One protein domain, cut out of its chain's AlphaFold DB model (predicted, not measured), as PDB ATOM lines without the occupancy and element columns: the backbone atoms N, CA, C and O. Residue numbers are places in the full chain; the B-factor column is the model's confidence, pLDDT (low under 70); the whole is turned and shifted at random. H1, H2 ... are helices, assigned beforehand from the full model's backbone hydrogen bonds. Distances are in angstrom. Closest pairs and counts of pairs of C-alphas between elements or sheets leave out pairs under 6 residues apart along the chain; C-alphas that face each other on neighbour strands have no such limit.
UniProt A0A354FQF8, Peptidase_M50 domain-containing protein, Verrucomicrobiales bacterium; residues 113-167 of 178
ATOM      1  N   PRO A 113      25.902  36.685 -11.698       85.38
ATOM      2  CA  PRO A 113      26.784  37.520 -10.869       85.38
ATOM      3  C   PRO A 113      28.300  37.332 -11.029       85.38
ATOM      4  O   PRO A 113      29.042  38.265 -10.752       85.38
ATOM      5  N   VAL A 114      28.753  36.140 -11.431       89.81
ATOM      6  CA  VAL A 114      30.181  35.779 -11.590       89.81
ATOM      7  C   VAL A 114      30.670  35.987 -13.028       89.81
ATOM      8  O   VAL A 114      31.866  35.941 -13.291       89.81
ATOM      9  N   LEU A 115      29.745  36.191 -13.966       91.12
ATOM     10  CA  LEU A 115      30.041  36.425 -15.374       91.12
ATOM     11  C   LEU A 115      30.117  37.927 -15.660       91.12
ATOM     12  O   LEU A 115      29.522  38.745 -14.951       91.12
ATOM     13  N   ASP A 116      30.797  38.283 -16.752       91.25
ATOM     14  CA  ASP A 116      30.966  39.672 -17.201       91.25
ATOM     15  C   ASP A 116      29.619  40.413 -17.319       91.25
ATOM     16  O   ASP A 116      29.483  41.558 -16.892       91.25
ATOM     17  N   GLY A 117      28.583  39.738 -17.819       90.38
ATOM     18  CA  GLY A 117      27.220  40.249 -17.933       90.38
ATOM     19  C   GLY A 117      26.565  40.547 -16.585       90.38
ATOM     20  O   GLY A 117      25.819  41.519 -16.467       90.38
ATOM     21  N   GLY A 118      26.889  39.792 -15.533       90.81
ATOM     22  CA  GLY A 118      26.477  40.120 -14.169       90.81
ATOM     23  C   GLY A 118      27.101  41.421 -13.691       90.81
ATOM     24  O   GLY A 118      26.393  42.275 -13.157       90.81
ATOM     25  N   HIS A 119      28.405  41.604 -13.911       90.56
ATOM     26  CA  HIS A 119      29.098  42.848 -13.565       90.56
ATOM     27  C   HIS A 119      28.508  44.050 -14.304       90.56
ATOM     28  O   HIS A 119      28.263  45.084 -13.683       90.56
ATOM     29  N   ILE A 120      28.200  43.890 -15.594       92.56
ATOM     30  CA  ILE A 120      27.519  44.912 -16.394       92.56
ATOM     31  C   ILE A 120      26.159  45.260 -15.778       92.56
ATOM     32  O   ILE A 120      25.873  46.435 -15.559       92.56
ATOM     33  N   VAL A 121      25.331  44.268 -15.437       92.31
ATOM     34  CA  VAL A 121      24.014  44.509 -14.823       92.31
ATOM     35  C   VAL A 121      24.135  45.194 -13.464       92.31
ATOM     36  O   VAL A 121      23.377  46.119 -13.182       92.31
ATOM     37  N   MET A 122      25.092  44.784 -12.630       90.06
ATOM     38  CA  MET A 122      25.327  45.403 -11.325       90.06
ATOM     39  C   MET A 122      25.778  46.864 -11.472       90.06
ATOM     40  O   MET A 122      25.266  47.724 -10.759       90.06
ATOM     41  N   ALA A 123      26.652  47.162 -12.438       89.94
ATOM     42  CA  ALA A 123      27.094  48.523 -12.740       89.94
ATOM     43  C   ALA A 123      25.960  49.399 -13.302       89.94
ATOM     44  O   ALA A 123      25.801  50.550 -12.894       89.94
ATOM     45  N   VAL A 124      25.125  48.855 -14.195       92.25
ATOM     46  CA  VAL A 124      23.927  49.544 -14.703       92.25
ATOM     47  C   VAL A 124      22.949  49.823 -13.561       92.25
ATOM     48  O   VAL A 124      22.429  50.932 -13.453       92.25
ATOM     49  N   LEU A 125      22.730  48.854 -12.670       90.50
ATOM     50  CA  LEU A 125      21.859  49.016 -11.507       90.50
ATOM     51  C   LEU A 125      22.383  50.097 -10.553       90.50
ATOM     52  O   LEU A 125      21.604  50.915 -10.071       90.50
ATOM     53  N   GLU A 126      23.687  50.122 -10.291       92.00
ATOM     54  CA  GLU A 126      24.333  51.161  -9.488       92.00
ATOM     55  C   GLU A 126      24.199  52.546 -10.132       92.00
ATOM     56  O   GLU A 126      23.839  53.505  -9.445       92.00
ATOM     57  N   SER A 127      24.396  52.637 -11.451       92.56
ATOM     58  CA  SER A 127      24.226  53.870 -12.223       92.56
ATOM     59  C   SER A 127      22.792  54.406 -12.146       92.56
ATOM     60  O   SER A 127      22.597  55.586 -11.857       92.56
ATOM     61  N   VAL A 128      21.783  53.541 -12.302       93.75
ATOM     62  CA  VAL A 128      20.359  53.918 -12.188       93.75
ATOM     63  C   VAL A 128      19.988  54.293 -10.751       93.75
ATOM     64  O   VAL A 128      19.217  55.226 -10.530       93.75
ATOM     65  N   ARG A 129      20.527  53.584  -9.753       91.56
ATOM     66  CA  ARG A 129      20.220  53.819  -8.333       91.56
ATOM     67  C   ARG A 129      20.967  55.022  -7.748       91.56
ATOM     68  O   ARG A 129      20.599  55.494  -6.671       91.56
ATOM     69  N   GLY A 130      22.025  55.487  -8.417       89.56
ATOM     70  CA  GLY A 130      22.874  56.604  -7.992       89.56
ATOM     71  C   GLY A 130      23.605  56.367  -6.667       89.56
ATOM     72  O   GLY A 130      24.074  57.319  -6.042       89.56
ATOM     73  N   LYS A 131      23.651  55.119  -6.186       86.75
ATOM     74  CA  LYS A 131      24.259  54.728  -4.909       86.75
ATOM     75  C   LYS A 131      24.920  53.362  -5.049       86.75
ATOM     76  O   LYS A 131      24.257  52.457  -5.574       86.75
ATOM     77  N   PRO A 132      26.127  53.178  -4.484       86.12
ATOM     78  CA  PRO A 132      26.831  51.910  -4.562       86.12
ATOM     79  C   PRO A 132      26.024  50.772  -3.946       86.12
ATOM     80  O   PRO A 132      25.269  50.945  -2.975       86.12
ATOM     81  N   LEU A 133      26.155  49.590  -4.542       83.75
ATOM     82  CA  LEU A 133      25.633  48.367  -3.947       83.75
ATOM     83  C   LEU A 133      26.459  48.017  -2.698       83.75
ATOM     84  O   LEU A 133      27.659  48.292  -2.655       83.75
ATOM     85  N   PRO A 134      25.851  47.421  -1.656       86.94
ATOM     86  CA  PRO A 134      26.603  47.024  -0.474       86.94
ATOM     87  C   PRO A 134      27.674  45.995  -0.862       86.94
ATOM     88  O   PRO A 134      27.329  44.905  -1.312       86.94
ATOM     89  N   GLY A 135      28.957  46.311  -0.654       85.81
ATOM     90  CA  GLY A 135      30.070  45.424  -1.035       85.81
ATOM     91  C   GLY A 135      29.928  44.012  -0.463       85.81
ATOM     92  O   GLY A 135      30.014  43.038  -1.199       85.81
ATOM     93  N   ARG A 136      29.525  43.899   0.811       88.94
ATOM     94  CA  ARG A 136      29.249  42.608   1.468       88.94
ATOM     95  C   ARG A 136      28.167  41.776   0.773       88.94
ATOM     96  O   ARG A 136      28.239  40.554   0.775       88.94
ATOM     97  N   PHE A 137      27.145  42.423   0.210       86.62
ATOM     98  CA  PHE A 137      26.086  41.726  -0.524       86.62
ATOM     99  C   PHE A 137      26.612  41.198  -1.862       86.62
ATOM    100  O   PHE A 137      26.336  40.055  -2.219       86.62
ATOM    101  N   LEU A 138      27.416  42.007  -2.558       88.00
ATOM    102  CA  LEU A 138      28.064  41.626  -3.810       88.00
ATOM    103  C   LEU A 138      29.025  40.450  -3.608       88.00
ATOM    104  O   LEU A 138      28.931  39.459  -4.322       88.00
ATOM    105  N   GLU A 139      29.889  40.540  -2.596       90.38
ATOM    106  CA  GLU A 139      30.852  39.502  -2.220       90.38
ATOM    107  C   GLU A 139      30.155  38.187  -1.873       90.38
ATOM    108  O   GLU A 139      30.572  37.126  -2.333       90.38
ATOM    109  N   MET A 140      29.062  38.241  -1.104       92.75
ATOM    110  CA  MET A 140      28.316  37.043  -0.725       92.75
ATOM    111  C   MET A 140      27.652  36.375  -1.934       92.75
ATOM    112  O   MET A 140      27.711  35.154  -2.064       92.75
ATOM    113  N   ILE A 141      27.040  37.156  -2.832       90.69
ATOM    114  CA  ILE A 141      26.399  36.613  -4.035       90.69
ATOM    115  C   ILE A 141      27.439  36.069  -5.011       90.69
ATOM    116  O   ILE A 141      27.303  34.935  -5.463       90.69
ATOM    117  N   GLN A 142      28.474  36.846  -5.332       91.88
ATOM    118  CA  GLN A 142      29.528  36.423  -6.253       91.88
ATOM    119  C   GLN A 142      30.275  35.210  -5.702       91.88
ATOM    120  O   GLN A 142      30.429  34.219  -6.408       91.88
ATOM    121  N   GLY A 143      30.673  35.246  -4.430       93.50
ATOM    122  CA  GLY A 143      31.355  34.137  -3.771       93.50
ATOM    123  C   GLY A 143      30.486  32.883  -3.695       93.50
ATOM    124  O   GLY A 143      30.942  31.801  -4.054       93.50
ATOM    125  N   GLY A 144      29.217  33.019  -3.302       93.81
ATOM    126  CA  GLY A 144      28.277  31.900  -3.248       93.81
ATOM    127  C   GLY A 144      28.031  31.271  -4.620       93.81
ATOM    128  O   GLY A 144      28.063  30.050  -4.761       93.81
ATOM    129  N   PHE A 145      27.847  32.094  -5.651       92.69
ATOM    130  CA  PHE A 145      27.629  31.613  -7.012       92.69
ATOM    131  C   PHE A 145      28.910  31.015  -7.622       92.69
ATOM    132  O   PHE A 145      28.842  30.008  -8.320       92.69
ATOM    133  N   ALA A 146      30.090  31.560  -7.306       92.94
ATOM    134  CA  ALA A 146      31.374  30.999  -7.728       92.94
ATOM    135  C   ALA A 146      31.625  29.630  -7.081       92.94
ATOM    136  O   ALA A 146      32.021  28.687  -7.765       92.94
ATOM    137  N   LEU A 147      31.329  29.492  -5.783       95.75
ATOM    138  CA  LEU A 147      31.374  28.210  -5.078       95.75
ATOM    139  C   LEU A 147      30.395  27.200  -5.683       95.75
ATOM    140  O   LEU A 147      30.762  26.042  -5.869       95.75
ATOM    141  N   LEU A 148      29.180  27.632  -6.033       93.75
ATOM    142  CA  LEU A 148      28.188  26.789  -6.702       93.75
ATOM    143  C   LEU A 148      28.696  26.291  -8.060       93.75
ATOM    144  O   LEU A 148      28.633  25.092  -8.327       93.75
ATOM    145  N   LEU A 149      29.241  27.178  -8.898       90.62
ATOM    146  CA  LEU A 149      29.797  26.806 -10.203       90.62
ATOM    147  C   LEU A 149      30.996  25.862 -10.065       90.62
ATOM    148  O   LEU A 149      31.090  24.877 -10.795       90.62
ATOM    149  N   MET A 150      31.887  26.121  -9.106       92.06
ATOM    150  CA  MET A 150      33.031  25.252  -8.828       92.06
ATOM    151  C   MET A 150      32.586  23.873  -8.326       92.06
ATOM    152  O   MET A 150      33.102  22.856  -8.788       92.06
ATOM    153  N   GLY A 151      31.598  23.819  -7.430       93.75
ATOM    154  CA  GLY A 151      31.014  22.568  -6.947       93.75
ATOM    155  C   GLY A 151      30.338  21.774  -8.064       93.75
ATOM    156  O   GLY A 151      30.541  20.567  -8.174       93.75
ATOM    157  N   PHE A 152      29.606  22.455  -8.946       89.62
ATOM    158  CA  PHE A 152      28.995  21.843 -10.124       89.62
ATOM    159  C   PHE A 152      30.042  21.289 -11.102       89.62
ATOM    160  O   PHE A 152      29.906  20.161 -11.576       89.62
ATOM    161  N   MET A 153      31.126  22.032 -11.349       89.31
ATOM    162  CA  MET A 153      32.248  21.564 -12.170       89.31
ATOM    163  C   MET A 153      32.917  20.326 -11.576       89.31
ATOM    164  O   MET A 153      33.213  19.383 -12.312       89.31
ATOM    165  N   LEU A 154      33.122  20.298 -10.255       91.69
ATOM    166  CA  LEU A 154      33.667  19.133  -9.562       91.69
ATOM    167  C   LEU A 154      32.733  17.924  -9.704       91.69
ATOM    168  O   LEU A 154      33.191  16.848 -10.076       91.69
ATOM    169  N   TYR A 155      31.431  18.119  -9.481       90.06
ATOM    170  CA  TYR A 155      30.416  17.075  -9.614       90.06
ATOM    171  C   TYR A 155      30.426  16.435 -11.010       90.06
ATOM    172  O   TYR A 155      30.621  15.224 -11.128       90.06
ATOM    173  N   ILE A 156      30.315  17.234 -12.077       87.88
ATOM    174  CA  ILE A 156      30.328  16.697 -13.448       87.88
ATOM    175  C   ILE A 156      31.676  16.051 -13.769       87.88
ATOM    176  O   ILE A 156      31.712  14.984 -14.370       87.88
ATOM    177  N   THR A 157      32.793  16.635 -13.329       87.38
ATOM    178  CA  THR A 157      34.117  16.034 -13.551       87.38
ATOM    179  C   THR A 157      34.224  14.653 -12.902       87.38
ATOM    180  O   THR A 157      34.715  13.720 -13.532       87.38
ATOM    181  N   THR A 158      33.734  14.483 -11.667       87.38
ATOM    182  CA  THR A 158      33.716  13.165 -11.011       87.38
ATOM    183  C   THR A 158      32.821  12.161 -11.739       87.38
ATOM    184  O   THR A 158      33.194  10.992 -11.838       87.38
ATOM    185  N   LYS A 159      31.698  12.616 -12.312       85.94
ATOM    186  CA  LYS A 159      30.819  11.800 -13.159       85.94
ATOM    187  C   LYS A 159      31.534  11.351 -14.436       85.94
ATOM    188  O   LYS A 159      31.583  10.160 -14.705       85.94
ATOM    189  N   ASP A 160      32.148  12.282 -15.168       82.00
ATOM    190  CA  ASP A 160      32.905  11.996 -16.394       82.00
ATOM    191  C   ASP A 160      34.031  10.983 -16.138       82.00
ATOM    192  O   ASP A 160      34.237  10.069 -16.933       82.00
ATOM    193  N   LEU A 161      34.757  11.121 -15.020       85.50
ATOM    194  CA  LEU A 161      35.764  10.137 -14.614       85.50
ATOM    195  C   LEU A 161      35.123   8.767 -14.371       85.50
ATOM    196  O   LEU A 161      35.629   7.766 -14.875       85.50
ATOM    197  N   GLY A 162      34.017   8.719 -13.628       83.31
ATOM    198  CA  GLY A 162      33.266   7.491 -13.372       83.31
ATOM    199  C   GLY A 162      32.816   6.792 -14.655       83.31
ATOM    200  O   GLY A 162      33.004   5.586 -14.778       83.31
ATOM    201  N   ASP A 163      32.308   7.539 -15.634       78.56
ATOM    202  CA  ASP A 163      31.904   7.018 -16.946       78.56
ATOM    203  C   ASP A 163      33.099   6.481 -17.748       78.56
ATOM    204  O   ASP A 163      32.982   5.484 -18.458       78.56
ATOM    205  N   ILE A 164      34.279   7.096 -17.622       74.44
ATOM    206  CA  ILE A 164      35.508   6.621 -18.277       74.44
ATOM    207  C   ILE A 164      36.002   5.311 -17.653       74.44
ATOM    208  O   ILE A 164      36.406   4.404 -18.380       74.44
ATOM    209  N   PHE A 165      35.980   5.204 -16.323       74.38
ATOM    210  CA  PHE A 165      36.409   3.989 -15.626       74.38
ATOM    211  C   PHE A 165      35.372   2.860 -15.731       74.38
ATOM    212  O   PHE A 165      35.758   1.699 -15.840       74.38
ATOM    213  N   SER A 166      34.075   3.183 -15.741       68.56
ATOM    214  CA  SER A 166      32.989   2.203 -15.886       68.56
ATOM    215  C   SER A 166      32.764   1.779 -17.338       68.56
ATOM    216  O   SER A 166      32.475   0.615 -17.585       68.56
ATOM    217  N   GLY A 167      32.997   2.662 -18.315       56.78
ATOM    218  CA  GLY A 167      32.899   2.368 -19.750       56.78
ATOM    219  C   GLY A 167      33.955   1.389 -20.281       56.78
ATOM    220  O   GLY A 167      33.923   1.037 -21.460       56.78
TER     221      GLY A 167
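Overview. This is residues 113 to 167 of the 178 residues of the protein "Peptidase_M50 domain-containing protein" of Verrucomicrobiales bacterium (UniProt A0A354FQF8). The model looks like a long hook: one long helix, H2, is the shaft, and a shorter helix, H1, folds back beside its first part, with a gap between the two. Residues 113 to 115, before H1, turn in towards H2, while residues 150 to 167, of which 150 to 166 belong to H2, stick out as a free arm that makes the length. The printed part has 55 residues with two named helices, H1 then H2, and no named strand; the class is all helix. The whole is extended, with a radius of gyration of the C-alphas of 17.0 A and spans of 56 by 19 by 8 A.

Along the chain. H1 covers residues 116 to 129 and is 19.9 A long from first to last C-alpha, beginning at C-alpha 116 (30.966, 39.672, -17.201). H2 covers residues 135 to 166 and is 45.8 A long, from C-alpha 135 (30.070, 45.424, -1.035) to C-alpha 166 (32.989, 2.203, -15.886).

Arrangement. A tight link of 5 residues, 130 to 134, joins H1 to H2. Along H1 the y coordinate rises from 39.672 at C-alpha 116 to 53.819 at C-alpha 129, and along H2 it falls from 45.424 at C-alpha 135 to 2.203 at C-alpha 166. H1 and H2 are apart, with no C-alpha of the one within 8 A of the other. In H1 and H2 every O i to N i+4 pair is within hydrogen-bond range.

Size, cuts and confidence. The C-alphas of Gly 130 and Gly 167, the two farthest apart, are 56.4 A from each other. Residues 126 to 131, of which 126 to 129 belong to H1, also stand free. Without the free stretches, the body of 31 residues spans 24 by 19 by 7 A. The printed part has no cut. Its mean pLDDT is 88.1, and residues 166 to 167 are under 70.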